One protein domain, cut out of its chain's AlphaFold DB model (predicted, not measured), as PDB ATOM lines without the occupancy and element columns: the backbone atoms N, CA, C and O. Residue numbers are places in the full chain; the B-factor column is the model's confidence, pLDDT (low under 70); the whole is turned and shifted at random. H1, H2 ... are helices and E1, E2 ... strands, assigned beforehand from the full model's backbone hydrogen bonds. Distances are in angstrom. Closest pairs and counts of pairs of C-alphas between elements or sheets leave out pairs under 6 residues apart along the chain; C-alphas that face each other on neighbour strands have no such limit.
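AT A GLANCE: This is residues 2 to 89 of the 147 residues of the protein "Hypothetical protein" of Rotaria sp. Silwood2 (UniProt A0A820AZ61). With little regular structure, the domain is a narrow three-stranded sheet along its length, long unnamed stretches at both ends, and residues 36 to 62 looping back to the short helix H1. Of 88 printed residues, 21 are in named elements, mostly strand: E1, E2, H1, E3 in chain order. The antiparallel sheet runs E2, E1, E3; the whole is loose, radius of gyration of the C-alphas 16.1 A, spanning 47 by 26 by 23 A.

HOW THE PARTS SIT: Inner strand E1, residues 16 to 21, forms an antiparallel hairpin with E2, residues 31 to 35, at 161 degrees; N 19 and O 33 are within hydrogen-bond range, 2.8 A. E3, residues 81 to 86, is antiparallel to E1 at 159 degrees, with N 18 and O 84 at 2.8 A. H1, residues 63 to 66, is not on the sheet and too short for an O i to N i+4 pair; its 1 O i to N i+3 pair is within range. E2, H1 and E3 form a split strand-helix-strand unit, E1 between its same-way strands, with a right-handed crossover.

IN THESE COORDINATES: E1, 16.8 A long, begins at C-alpha 16 (-9.338, 2.006, -101.165). E2 measures 13.9 A and H1 5.3 A. E3, 16.1 A, ends at C-alpha 86 (-6.071, 5.323, -103.441).

THE WHOLE: The C-alphas farthest apart, of Ser 7 and Asn 70, are 47.4 A apart. The links E2 to H1 and H1 to E3 are long. The printed part has no cut, and no printed residue is under pLDDT 70.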
ATOM      1  N   ARG A   2       3.819  -3.229 -89.855       92.94
ATOM      2  CA  ARG A   2       4.239  -2.190 -88.908       92.94
ATOM      3  C   ARG A   2       5.289  -1.288 -89.555       92.94
ATOM      4  O   ARG A   2       6.276  -1.806 -90.072       92.94
ATOM      5  N   GLY A   3       5.062   0.020 -89.532       89.31
ATOM      6  CA  GLY A   3       5.993   1.040 -90.013       89.31
ATOM      7  C   GLY A   3       6.534   1.920 -88.885       89.31
ATOM      8  O   GLY A   3       5.925   2.042 -87.820       89.31
ATOM      9  N   ASP A   4       7.668   2.576 -89.135       89.06
ATOM     10  CA  ASP A   4       8.327   3.460 -88.158       89.06
ATOM     11  C   ASP A   4       7.471   4.684 -87.796       89.06
ATOM     12  O   ASP A   4       7.540   5.203 -86.683       89.06
ATOM     13  N   TYR A   5       6.608   5.110 -88.721       88.19
ATOM     14  CA  TYR A   5       5.754   6.291 -88.588       88.19
ATOM     15  C   TYR A   5       4.298   5.954 -88.223       88.19
ATOM     16  O   TYR A   5       3.436   6.828 -88.268       88.19
ATOM     17  N   ASP A   6       3.995   4.716 -87.809       85.38
ATOM     18  CA  ASP A   6       2.622   4.279 -87.491       85.38
ATOM     19  C   ASP A   6       1.930   5.135 -86.416       85.38
ATOM     20  O   ASP A   6       0.701   5.152 -86.346       85.38
ATOM     21  N   SER A   7       2.692   5.825 -85.557       87.38
ATOM     22  CA  SER A   7       2.167   6.702 -84.502       87.38
ATOM     23  C   SER A   7       1.537   7.996 -85.016       87.38
ATOM     24  O   SER A   7       0.738   8.581 -84.291       87.38
ATOM     25  N   ILE A   8       1.897   8.445 -86.221       85.12
ATOM     26  CA  ILE A   8       1.373   9.680 -86.831       85.12
ATOM     27  C   ILE A   8       0.366   9.408 -87.956       85.12
ATOM     28  O   ILE A   8      -0.199  10.344 -88.516       85.12
ATOM     29  N   LEU A   9       0.138   8.136 -88.297       87.31
ATOM     30  CA  LEU A   9      -0.827   7.727 -89.315       87.31
ATOM     31  C   LEU A   9      -2.236   7.573 -88.729       87.31
ATOM     32  O   LEU A   9      -2.420   7.263 -87.551       87.31
ATOM     33  N   THR A  10      -3.245   7.757 -89.579       88.88
ATOM     34  CA  THR A  10      -4.649   7.532 -89.224       88.88
ATOM     35  C   THR A  10      -4.978   6.040 -89.215       88.88
ATOM     36  O   THR A  10      -4.640   5.315 -90.150       88.88
ATOM     37  N   TRP A  11      -5.689   5.599 -88.175       93.31
ATOM     38  CA  TRP A  11      -6.151   4.220 -88.012       93.31
ATOM     39  C   TRP A  11      -7.646   4.176 -87.658       93.31
ATOM     40  O   TRP A  11      -8.113   5.065 -86.945       93.31
ATOM     41  N   PRO A  12      -8.390   3.138 -88.088       95.25
ATOM     42  CA  PRO A  12      -7.950   2.046 -88.961       95.25
ATOM     43  C   PRO A  12      -7.672   2.513 -90.399       95.25
ATOM     44  O   PRO A  12      -8.217   3.515 -90.859       95.25
ATOM     45  N   PHE A  13      -6.812   1.780 -91.105       94.19
ATOM     46  CA  PHE A  13      -6.514   2.012 -92.516       94.19
ATOM     47  C   PHE A  13      -7.801   1.866 -93.340       94.19
ATOM     48  O   PHE A  13      -8.427   0.808 -93.332       94.19
ATOM     49  N   SER A  14      -8.199   2.926 -94.043       92.81
ATOM     50  CA  SER A  14      -9.497   3.014 -94.734       92.81
ATOM     51  C   SER A  14      -9.390   3.391 -96.214       92.81
ATOM     52  O   SER A  14     -10.406   3.511 -96.900       92.81
ATOM     53  N   TYR A  15      -8.168   3.553 -96.728       92.12
ATOM     54  CA  TYR A  15      -7.926   3.876 -98.130       92.12
ATOM     55  C   TYR A  15      -8.327   2.711 -99.037       92.12
ATOM     56  O   TYR A  15      -8.067   1.547 -98.727       92.12
ATOM     57  N   LYS A  16      -8.961   3.021-100.173       93.12
ATOM     58  CA  LYS A  16      -9.338   2.006-101.165       93.12
ATOM     59  C   LYS A  16      -8.065   1.361-101.719       93.12
ATOM     60  O   LYS A  16      -7.108   2.050-102.063       93.12
ATOM     61  N   VAL A  17      -8.069   0.037-101.820       94.44
ATOM     62  CA  VAL A  17      -6.955  -0.743-102.365       94.44
ATOM     63  C   VAL A  17      -7.392  -1.340-103.692       94.44
ATOM     64  O   VAL A  17      -8.472  -1.922-103.788       94.44
ATOM     65  N   ILE A  18      -6.563  -1.183-104.716       94.44
ATOM     66  CA  ILE A  18      -6.820  -1.626-106.085       94.44
ATOM     67  C   ILE A  18      -5.722  -2.611-106.473       94.44
ATOM     68  O   ILE A  18      -4.538  -2.283-106.414       94.44
ATOM     69  N   PHE A  19      -6.117  -3.803-106.900       95.38
ATOM     70  CA  PHE A  19      -5.241  -4.779-107.527       95.38
ATOM     71  C   PHE A  19      -5.404  -4.725-109.042       95.38
ATOM     72  O   PHE A  19      -6.514  -4.615-109.556       95.38
ATOM     73  N   CYS A  20      -4.287  -4.817-109.752       95.25
ATOM     74  CA  CYS A  20      -4.226  -4.885-111.202       95.25
ATOM     75  C   CYS A  20      -3.298  -6.030-111.606       95.25
ATOM     76  O   CYS A  20      -2.130  -6.042-111.220       95.25
ATOM     77  N   LEU A  21      -3.811  -6.984-112.371       95.44
ATOM     78  CA  LEU A  21      -3.037  -8.030-113.024       95.44
ATOM     79  C   LEU A  21      -2.837  -7.660-114.493       95.44
ATOM     80  O   LEU A  21      -3.802  -7.450-115.235       95.44
ATOM     81  N   TYR A  22      -1.578  -7.593-114.914       95.12
ATOM     82  CA  TYR A  22      -1.222  -7.148-116.252       95.12
ATOM     83  C   TYR A  22      -1.382  -8.252-117.302       95.12
ATOM     84  O   TYR A  22      -0.725  -9.286-117.253       95.12
ATOM     85  N   ASP A  23      -2.211  -7.984-118.305       94.31
ATOM     86  CA  ASP A  23      -2.087  -8.555-119.652       94.31
ATOM     87  C   ASP A  23      -0.732  -8.203-120.307       94.31
ATOM     88  O   ASP A  23      -0.370  -7.030-120.414       94.31
ATOM     89  N   GLN A  24      -0.023  -9.232-120.775       95.38
ATOM     90  CA  GLN A  24       1.312  -9.185-121.375       95.38
ATOM     91  C   GLN A  24       1.300  -9.320-122.916       95.38
ATOM     92  O   GLN A  24       2.353  -9.413-123.537       95.38
ATOM     93  N   THR A  25       0.128  -9.339-123.563       90.94
ATOM     94  CA  THR A  25      -0.023  -9.532-125.026       90.94
ATOM     95  C   THR A  25      -0.073  -8.238-125.838       90.94
ATOM     96  O   THR A  25      -0.190  -8.272-127.061       90.94
ATOM     97  N   GLY A  26      -0.030  -7.085-125.167       85.69
ATOM     98  CA  GLY A  26      -0.232  -5.771-125.781       85.69
ATOM     99  C   GLY A  26      -1.702  -5.381-125.967       85.69
ATOM    100  O   GLY A  26      -1.970  -4.231-126.306       85.69
ATOM    101  N   SER A  27      -2.664  -6.274-125.682       89.75
ATOM    102  CA  SER A  27      -4.100  -5.958-125.787       89.75
ATOM    103  C   SER A  27      -4.642  -5.072-124.654       89.75
ATOM    104  O   SER A  27      -5.791  -4.647-124.711       89.75
ATOM    105  N   GLN A  28      -3.809  -4.770-123.648       89.38
ATOM    106  CA  GLN A  28      -4.118  -3.930-122.479       89.38
ATOM    107  C   GLN A  28      -5.374  -4.371-121.704       89.38
ATOM    108  O   GLN A  28      -6.012  -3.574-121.017       89.38
ATOM    109  N   ARG A  29      -5.725  -5.662-121.759       92.94
ATOM    110  CA  ARG A  29      -6.868  -6.241-121.036       92.94
ATOM    111  C   ARG A  29      -6.481  -6.628-119.615       92.94
ATOM    112  O   ARG A  29      -6.560  -7.786-119.225       92.94
ATOM    113  N   HIS A  30      -5.995  -5.655-118.853       94.25
ATOM    114  CA  HIS A  30      -5.621  -5.865-117.459       94.25
ATOM    115  C   HIS A  30      -6.852  -6.214-116.611       94.25
ATOM    116  O   HIS A  30      -7.931  -5.651-116.804       94.25
ATOM    117  N   ILE A  31      -6.685  -7.123-115.652       94.38
ATOM    118  CA  ILE A  31      -7.740  -7.473-114.696       94.38
ATOM    119  C   ILE A  31      -7.588  -6.566-113.488       94.38
ATOM    120  O   ILE A  31      -6.558  -6.594-112.817       94.38
ATOM    121  N   ILE A  32      -8.602  -5.747-113.231       95.56
ATOM    122  CA  ILE A  32      -8.592  -4.755-112.160       95.56
ATOM    123  C   ILE A  32      -9.751  -5.051-111.223       95.56
ATOM    124  O   ILE A  32     -10.896  -5.139-111.660       95.56
ATOM    125  N   ASP A  33      -9.453  -5.152-109.937       96.12
ATOM    126  CA  ASP A  33     -10.468  -5.242-108.895       96.12
ATOM    127  C   ASP A  33     -10.003  -4.462-107.664       96.12
ATOM    128  O   ASP A  33      -8.817  -4.171-107.488       96.12
ATOM    129  N   SER A  34     -10.937  -4.052-106.821       95.56
ATOM    130  CA  SER A  34     -10.644  -3.209-105.673       95.56
ATOM    131  C   SER A  34     -11.534  -3.537-104.496       95.56
ATOM    132  O   SER A  34     -12.672  -3.970-104.654       95.56
ATOM    133  N   PHE A  35     -11.043  -3.242-103.304       96.12
ATOM    134  CA  PHE A  35     -11.848  -3.317-102.099       96.12
ATOM    135  C   PHE A  35     -11.646  -2.065-101.248       96.12
ATOM    136  O   PHE A  35     -10.614  -1.387-101.310       96.12
ATOM    137  N   ARG A  36     -12.659  -1.751-100.440       94.75
ATOM    138  CA  ARG A  36     -12.527  -0.791 -99.344       94.75
ATOM    139  C   ARG A  36     -12.312  -1.573 -98.048       94.75
ATOM    140  O   ARG A  36     -13.105  -2.476 -97.781       94.75
ATOM    141  N   PRO A  37     -11.255  -1.273 -97.277       95.00
ATOM    142  CA  PRO A  37     -11.018  -1.896 -95.983       95.00
ATOM    143  C   PRO A  37     -12.247  -1.846 -95.070       95.00
ATOM    144  O   PRO A  37     -12.856  -0.789 -94.898       95.00
ATOM    145  N   ASP A  38     -12.589  -2.977 -94.453       94.75
ATOM    146  CA  ASP A  38     -13.568  -2.998 -93.368       94.75
ATOM    147  C   ASP A  38     -12.906  -2.496 -92.080       94.75
ATOM    148  O   ASP A  38     -12.046  -3.165 -91.506       94.75
ATOM    149  N   ILE A  39     -13.338  -1.331 -91.600       93.19
ATOM    150  CA  ILE A  39     -12.802  -0.689 -90.394       93.19
ATOM    151  C   ILE A  39     -12.983  -1.520 -89.117       93.19
ATOM    152  O   ILE A  39     -12.335  -1.226 -88.114       93.19
ATOM    153  N   LYS A  40     -13.852  -2.538 -89.125       96.00
ATOM    154  CA  LYS A  40     -14.035  -3.467 -88.000       96.00
ATOM    155  C   LYS A  40     -13.060  -4.643 -88.040       96.00
ATOM    156  O   LYS A  40     -12.887  -5.321 -87.031       96.00
ATOM    157  N   SER A  41     -12.410  -4.891 -89.176       96.00
ATOM    158  CA  SER A  41     -11.459  -5.989 -89.326       96.00
ATOM    159  C   SER A  41     -10.125  -5.680 -88.644       96.00
ATOM    160  O   SER A  41      -9.584  -4.575 -88.747       96.00
ATOM    161  N   ASN A  42      -9.552  -6.696 -87.994       95.31
ATOM    162  CA  ASN A  42      -8.227  -6.627 -87.375       95.31
ATOM    163  C   ASN A  42      -7.101  -6.405 -88.396       95.31
ATOM    164  O   ASN A  42      -6.047  -5.881 -88.042       95.31
ATOM    165  N   SER A  43      -7.327  -6.750 -89.665       96.94
ATOM    166  CA  SER A  43      -6.349  -6.584 -90.745       96.94
ATOM    167  C   SER A  43      -5.962  -5.127 -90.992       96.94
ATOM    168  O   SER A  43      -4.854  -4.855 -91.452       96.94
ATOM    169  N   PHE A  44      -6.846  -4.184 -90.660       96.94
ATOM    170  CA  PHE A  44      -6.672  -2.760 -90.957       96.94
ATOM    171  C   PHE A  44      -6.504  -1.895 -89.707       96.94
ATOM    172  O   PHE A  44      -6.401  -0.675 -89.809       96.94
ATOM    173  N   GLN A  45      -6.445  -2.505 -88.523       97.25
ATOM    174  CA  GLN A  45      -6.112  -1.792 -87.290       97.25
ATOM    175  C   GLN A  45      -4.624  -1.446 -87.245       97.25
ATOM    176  O   GLN A  45      -3.811  -2.034 -87.965       97.25
ATOM    177  N   ARG A  46      -4.260  -0.536 -86.336       96.81
ATOM    178  CA  ARG A  46      -2.855  -0.225 -86.058       96.81
ATOM    179  C   ARG A  46      -2.072  -1.513 -85.739       96.81
ATOM    180  O   ARG A  46      -2.474  -2.228 -84.813       96.81
ATOM    181  N   PRO A  47      -0.970  -1.804 -86.452       96.44
ATOM    182  CA  PRO A  47      -0.173  -3.002 -86.242       96.44
ATOM    183  C   PRO A  47       0.342  -3.116 -84.809       96.44
ATOM    184  O   PRO A  47       0.931  -2.185 -84.260       96.44
ATOM    185  N   ARG A  48       0.128  -4.289 -84.205       95.12
ATOM    186  CA  ARG A  48       0.678  -4.660 -82.886       95.12
ATOM    187  C   ARG A  48       1.857  -5.633 -82.993       95.12
ATOM    188  O   ARG A  48       2.633  -5.766 -82.056       95.12
ATOM    189  N   SER A  49       1.997  -6.286 -84.142       94.62
ATOM    190  CA  SER A  49       3.076  -7.201 -84.520       94.62
ATOM    191  C   SER A  49       3.726  -6.715 -85.824       94.62
ATOM    192  O   SER A  49       3.334  -5.685 -86.367       94.62
ATOM    193  N   ALA A  50       4.719  -7.440 -86.348       94.81
ATOM    194  CA  ALA A  50       5.382  -7.077 -87.606       94.81
ATOM    195  C   ALA A  50       4.409  -6.991 -88.805       94.81
ATOM    196  O   ALA A  50       4.550  -6.127 -89.677       94.81
ATOM    197  N   MET A  51       3.388  -7.854 -88.842       95.25
ATOM    198  CA  MET A  51       2.398  -7.916 -89.919       95.25
ATOM    199  C   MET A  51       0.985  -8.121 -89.383       95.25
ATOM    200  O   MET A  51       0.760  -8.924 -88.478       95.25
ATOM    201  N   ASN A  52       0.030  -7.432 -90.007       95.81
ATOM    202  CA  ASN A  52      -1.390  -7.705 -89.826       95.81
ATOM    203  C   ASN A  52      -1.792  -8.933 -90.653       95.81
ATOM    204  O   ASN A  52      -1.088  -9.324 -91.586       95.81
ATOM    205  N   ILE A  53      -2.952  -9.505 -90.333       95.75
ATOM    206  CA  ILE A  53      -3.566 -10.560 -91.144       95.75
ATOM    207  C   ILE A  53      -3.789 -10.019 -92.560       95.75
ATOM    208  O   ILE A  53      -4.281  -8.903 -92.739       95.75
ATOM    209  N   ALA A  54      -3.402 -10.802 -93.567       94.75
ATOM    210  CA  ALA A  54      -3.578 -10.418 -94.959       94.75
ATOM    211  C   ALA A  54      -5.067 -10.242 -95.292       94.75
ATOM    212  O   ALA A  54      -5.944 -10.947 -94.792       94.75
ATOM    213  N   SER A  55      -5.373  -9.278 -96.150       95.50
ATOM    214  CA  SER A  55      -6.718  -9.065 -96.678       95.50
ATOM    215  C   SER A  55      -6.620  -8.650 -98.133       95.50
ATOM    216  O   SER A  55      -5.684  -7.958 -98.527       95.50
ATOM    217  N   GLY A  56      -7.563  -9.127 -98.933       95.00
ATOM    218  CA  GLY A  56      -7.529  -8.986-100.379       95.00
ATOM    219  C   GLY A  56      -8.832  -9.466-100.992       95.00
ATOM    220  O   GLY A  56      -9.885  -9.376-100.364       95.00
ATOM    221  N   ILE A  57      -8.748  -9.988-102.212       95.56
ATOM    222  CA  ILE A  57      -9.910 -10.339-103.028       95.56
ATOM    223  C   ILE A  57      -9.874 -11.853-103.285       95.56
ATOM    224  O   ILE A  57      -9.173 -12.299-104.193       95.56
ATOM    225  N   PRO A  58     -10.596 -12.679-102.499       93.94
ATOM    226  CA  PRO A  58     -10.496 -14.139-102.598       93.94
ATOM    227  C   PRO A  58     -10.864 -14.712-103.974       93.94
ATOM    228  O   PRO A  58     -10.409 -15.793-104.330       93.94
ATOM    229  N   LYS A  59     -11.691 -13.999-104.747       94.25
ATOM    230  CA  LYS A  59     -12.139 -14.394-106.093       94.25
ATOM    231  C   LYS A  59     -11.614 -13.444-107.176       94.25
ATOM    232  O   LYS A  59     -12.353 -13.097-108.087       94.25
ATOM    233  N   PHE A  60     -10.356 -13.016-107.054       94.88
ATOM    234  CA  PHE A  60      -9.753 -12.012-107.937       94.88
ATOM    235  C   PHE A  60      -9.722 -12.423-109.420       94.88
ATOM    236  O   PHE A  60     -10.081 -11.634-110.287       94.88
ATOM    237  N   LEU A  61      -9.322 -13.665-109.717       94.56
ATOM    238  CA  LEU A  61      -9.321 -14.212-111.073       94.56
ATOM    239  C   LEU A  61      -9.687 -15.705-111.045       94.56
ATOM    240  O   LEU A  61      -9.056 -16.466-110.307       94.56
ATOM    241  N   PRO A  62     -10.658 -16.161-111.857       95.00
ATOM    242  CA  PRO A  62     -10.900 -17.584-112.051       95.00
ATOM    243  C   PRO A  62      -9.658 -18.303-112.589       95.00
ATOM    244  O   PRO A  62      -9.073 -17.890-113.590       95.00
ATOM    245  N   LEU A  63      -9.293 -19.432-111.977       94.81
ATOM    246  CA  LEU A  63      -8.124 -20.211-112.401       94.81
ATOM    247  C   LEU A  63      -8.228 -20.713-113.849       94.81
ATOM    248  O   LEU A  63      -7.210 -20.833-114.522       94.81
ATOM    249  N   SER A  64      -9.441 -20.937-114.359       95.75
ATOM    250  CA  SER A  64      -9.674 -21.334-115.754       95.75
ATOM    251  C   SER A  64      -9.133 -20.329-116.778       95.75
ATOM    252  O   SER A  64      -8.893 -20.701-117.923       95.75
ATOM    253  N   ILE A  65      -8.918 -19.072-116.378       94.56
ATOM    254  CA  ILE A  65      -8.353 -18.030-117.238       94.56
ATOM    255  C   ILE A  65      -6.820 -18.123-117.304       94.56
ATOM    256  O   ILE A  65      -6.246 -17.825-118.349       94.56
ATOM    257  N   ILE A  66      -6.155 -18.534-116.218       94.38
ATOM    258  CA  ILE A  66      -4.683 -18.546-116.117       94.38
ATOM    259  C   ILE A  66      -4.061 -19.924-116.374       94.38
ATOM    260  O   ILE A  66      -2.906 -20.014-116.769       94.38
ATOM    261  N   GLN A  67      -4.816 -21.005-116.180       94.06
ATOM    262  CA  GLN A  67      -4.350 -22.375-116.417       94.06
ATOM    263  C   GLN A  67      -3.931 -22.673-117.870       94.06
ATOM    264  O   GLN A  67      -2.978 -23.432-118.050       94.06
ATOM    265  N   PRO A  68      -4.589 -22.136-118.918       95.50
ATOM    266  CA  PRO A  68      -4.148 -22.371-120.289       95.50
ATOM    267  C   PRO A  68      -2.729 -21.838-120.527       95.50
ATOM    268  O   PRO A  68      -2.424 -20.699-120.184       95.50
ATOM    269  N   ALA A  69      -1.877 -22.627-121.191       91.19
ATOM    270  CA  ALA A  69      -0.477 -22.263-121.443       91.19
ATOM    271  C   ALA A  69      -0.308 -20.967-122.261       91.19
ATOM    272  O   ALA A  69       0.675 -20.256-122.098       91.19
ATOM    273  N   ASN A  70      -1.278 -20.635-123.119       92.50
ATOM    274  CA  ASN A  70      -1.271 -19.411-123.926       92.50
ATOM    275  C   ASN A  70      -2.136 -18.290-123.319       92.50
ATOM    276  O   ASN A  70      -2.681 -17.453-124.044       92.50
ATOM    277  N   ASN A  71      -2.328 -18.281-121.998       95.81
ATOM    278  CA  ASN A  71      -3.041 -17.187-121.349       95.81
ATOM    279  C   ASN A  71      -2.275 -15.852-121.533       95.81
ATOM    280  O   ASN A  71      -1.059 -15.830-121.758       95.81
ATOM    281  N   PRO A  72      -2.975 -14.709-121.479       95.94
ATOM    282  CA  PRO A  72      -2.339 -13.414-121.683       95.94
ATOM    283  C   PRO A  72      -1.596 -12.885-120.443       95.94
ATOM    284  O   PRO A  72      -0.893 -11.887-120.557       95.94
ATOM    285  N   TYR A  73      -1.739 -13.510-119.271       96.94
ATOM    286  CA  TYR A  73      -1.298 -12.964-117.978       96.94
ATOM    287  C   TYR A  73       0.017 -13.551-117.455       96.94
ATOM    288  O   TYR A  73       0.629 -12.945-116.576       96.94
ATOM    289  N   VAL A  74       0.463 -14.692-117.987       96.31
ATOM    290  CA  VAL A  74       1.727 -15.356-117.637       96.31
ATOM    291  C   VAL A  74       2.574 -15.519-118.895       96.31
ATOM    292  O   VAL A  74       2.103 -16.069-119.891       96.31
ATOM    293  N   ARG A  75       3.820 -15.047-118.851       94.81
ATOM    294  CA  ARG A  75       4.837 -15.224-119.900       94.81
ATOM    295  C   ARG A  75       6.178 -15.467-119.236       94.81
ATOM    296  O   ARG A  75       6.440 -14.869-118.200       94.81
ATOM    297  N   ASP A  76       6.974 -16.369-119.804       93.88
ATOM    298  CA  ASP A  76       8.293 -16.737-119.271       93.88
ATOM    299  C   ASP A  76       8.257 -17.074-117.768       93.88
ATOM    300  O   ASP A  76       9.080 -16.608-116.984       93.88
ATOM    301  N   ASP A  77       7.235 -17.840-117.363       93.69
ATOM    302  CA  ASP A  77       6.957 -18.221-115.966       93.69
ATOM    303  C   ASP A  77       6.776 -17.030-114.997       93.69
ATOM    304  O   ASP A  77       6.906 -17.147-113.781       93.69
ATOM    305  N   CYS A  78       6.446 -15.851-115.534       95.69
ATOM    306  CA  CYS A  78       6.309 -14.612-114.780       95.69
ATOM    307  C   CYS A  78       4.914 -13.996-114.929       95.69
ATOM    308  O   CYS A  78       4.331 -13.937-116.015       95.69
ATOM    309  N   MET A  79       4.404 -13.460-113.819       95.56
ATOM    310  CA  MET A  79       3.150 -12.715-113.730       95.56
ATOM    311  C   MET A  79       3.393 -11.378-113.024       95.56
ATOM    312  O   MET A  79       4.104 -11.325-112.022       95.56
ATOM    313  N   PHE A  80       2.756 -10.305-113.498       95.69
ATOM    314  CA  PHE A  80       2.888  -8.971-112.908       95.69
ATOM    315  C   PHE A  80       1.589  -8.536-112.231       95.69
ATOM    316  O   PHE A  80       0.557  -8.374-112.884       95.69
ATOM    317  N   ILE A  81       1.658  -8.295-110.921       94.88
ATOM    318  CA  ILE A  81       0.555  -7.759-110.122       94.88
ATOM    319  C   ILE A  81       0.976  -6.407-109.554       94.88
ATOM    320  O   ILE A  81       2.033  -6.279-108.936       94.88
ATOM    321  N   ARG A  82       0.125  -5.396-109.719       92.19
ATOM    322  CA  ARG A  82       0.268  -4.082-109.097       92.19
ATOM    323  C   ARG A  82      -0.806  -3.882-108.043       92.19
ATOM    324  O   ARG A  82      -1.986  -4.094-108.300       92.19
ATOM    325  N   CYS A  83      -0.381  -3.425-106.873       92.44
ATOM    326  CA  CYS A  83      -1.254  -2.943-105.813       92.44
ATOM    327  C   CYS A  83      -1.158  -1.416-105.761       92.44
ATOM    328  O   CYS A  83      -0.061  -0.858-105.794       92.44
ATOM    329  N   ILE A  84      -2.300  -0.741-105.722       89.88
ATOM    330  CA  ILE A  84      -2.404   0.716-105.654       89.88
ATOM    331  C   ILE A  84      -3.265   1.052-104.446       89.88
ATOM    332  O   ILE A  84      -4.349   0.496-104.275       89.88
ATOM    333  N   VAL A  85      -2.789   1.980-103.627       90.88
ATOM    334  CA  VAL A  85      -3.587   2.588-102.566       90.88
ATOM    335  C   VAL A  85      -4.088   3.930-103.073       90.88
ATOM    336  O   VAL A  85      -3.305   4.769-103.517       90.88
ATOM    337  N   ASP A  86      -5.400   4.099-103.044       87.62
ATOM    338  CA  ASP A  86      -6.071   5.323-103.441       87.62
ATOM    339  C   ASP A  86      -6.126   6.291-102.255       87.62
ATOM    340  O   ASP A  86      -6.882   6.105-101.296       87.62
ATOM    341  N   PHE A  87      -5.281   7.317-102.334       82.81
ATOM    342  CA  PHE A  87      -5.157   8.374-101.336       82.81
ATOM    343  C   PHE A  87      -6.049   9.587-101.635       82.81
ATOM    344  O   PHE A  87      -5.817  10.644-101.057       82.81
ATOM    345  N   GLU A  88      -7.059   9.486-102.508       72.75
ATOM    346  CA  GLU A  88      -7.937  10.621-102.846       72.75
ATOM    347  C   GLU A  88      -8.656  11.212-101.616       72.75
ATOM    348  O   GLU A  88      -8.939  12.407-101.566       72.75
ATOM    349  N   SER A  89      -8.882  10.405-100.572       71.19
ATOM    350  CA  SER A  89      -9.432  10.856 -99.287       71.19
ATOM    351  C   SER A  89      -8.406  11.503 -98.343       71.19
ATOM    352  O   SER A  89      -8.780  11.989 -97.273       71.19
TER     353      SER A  89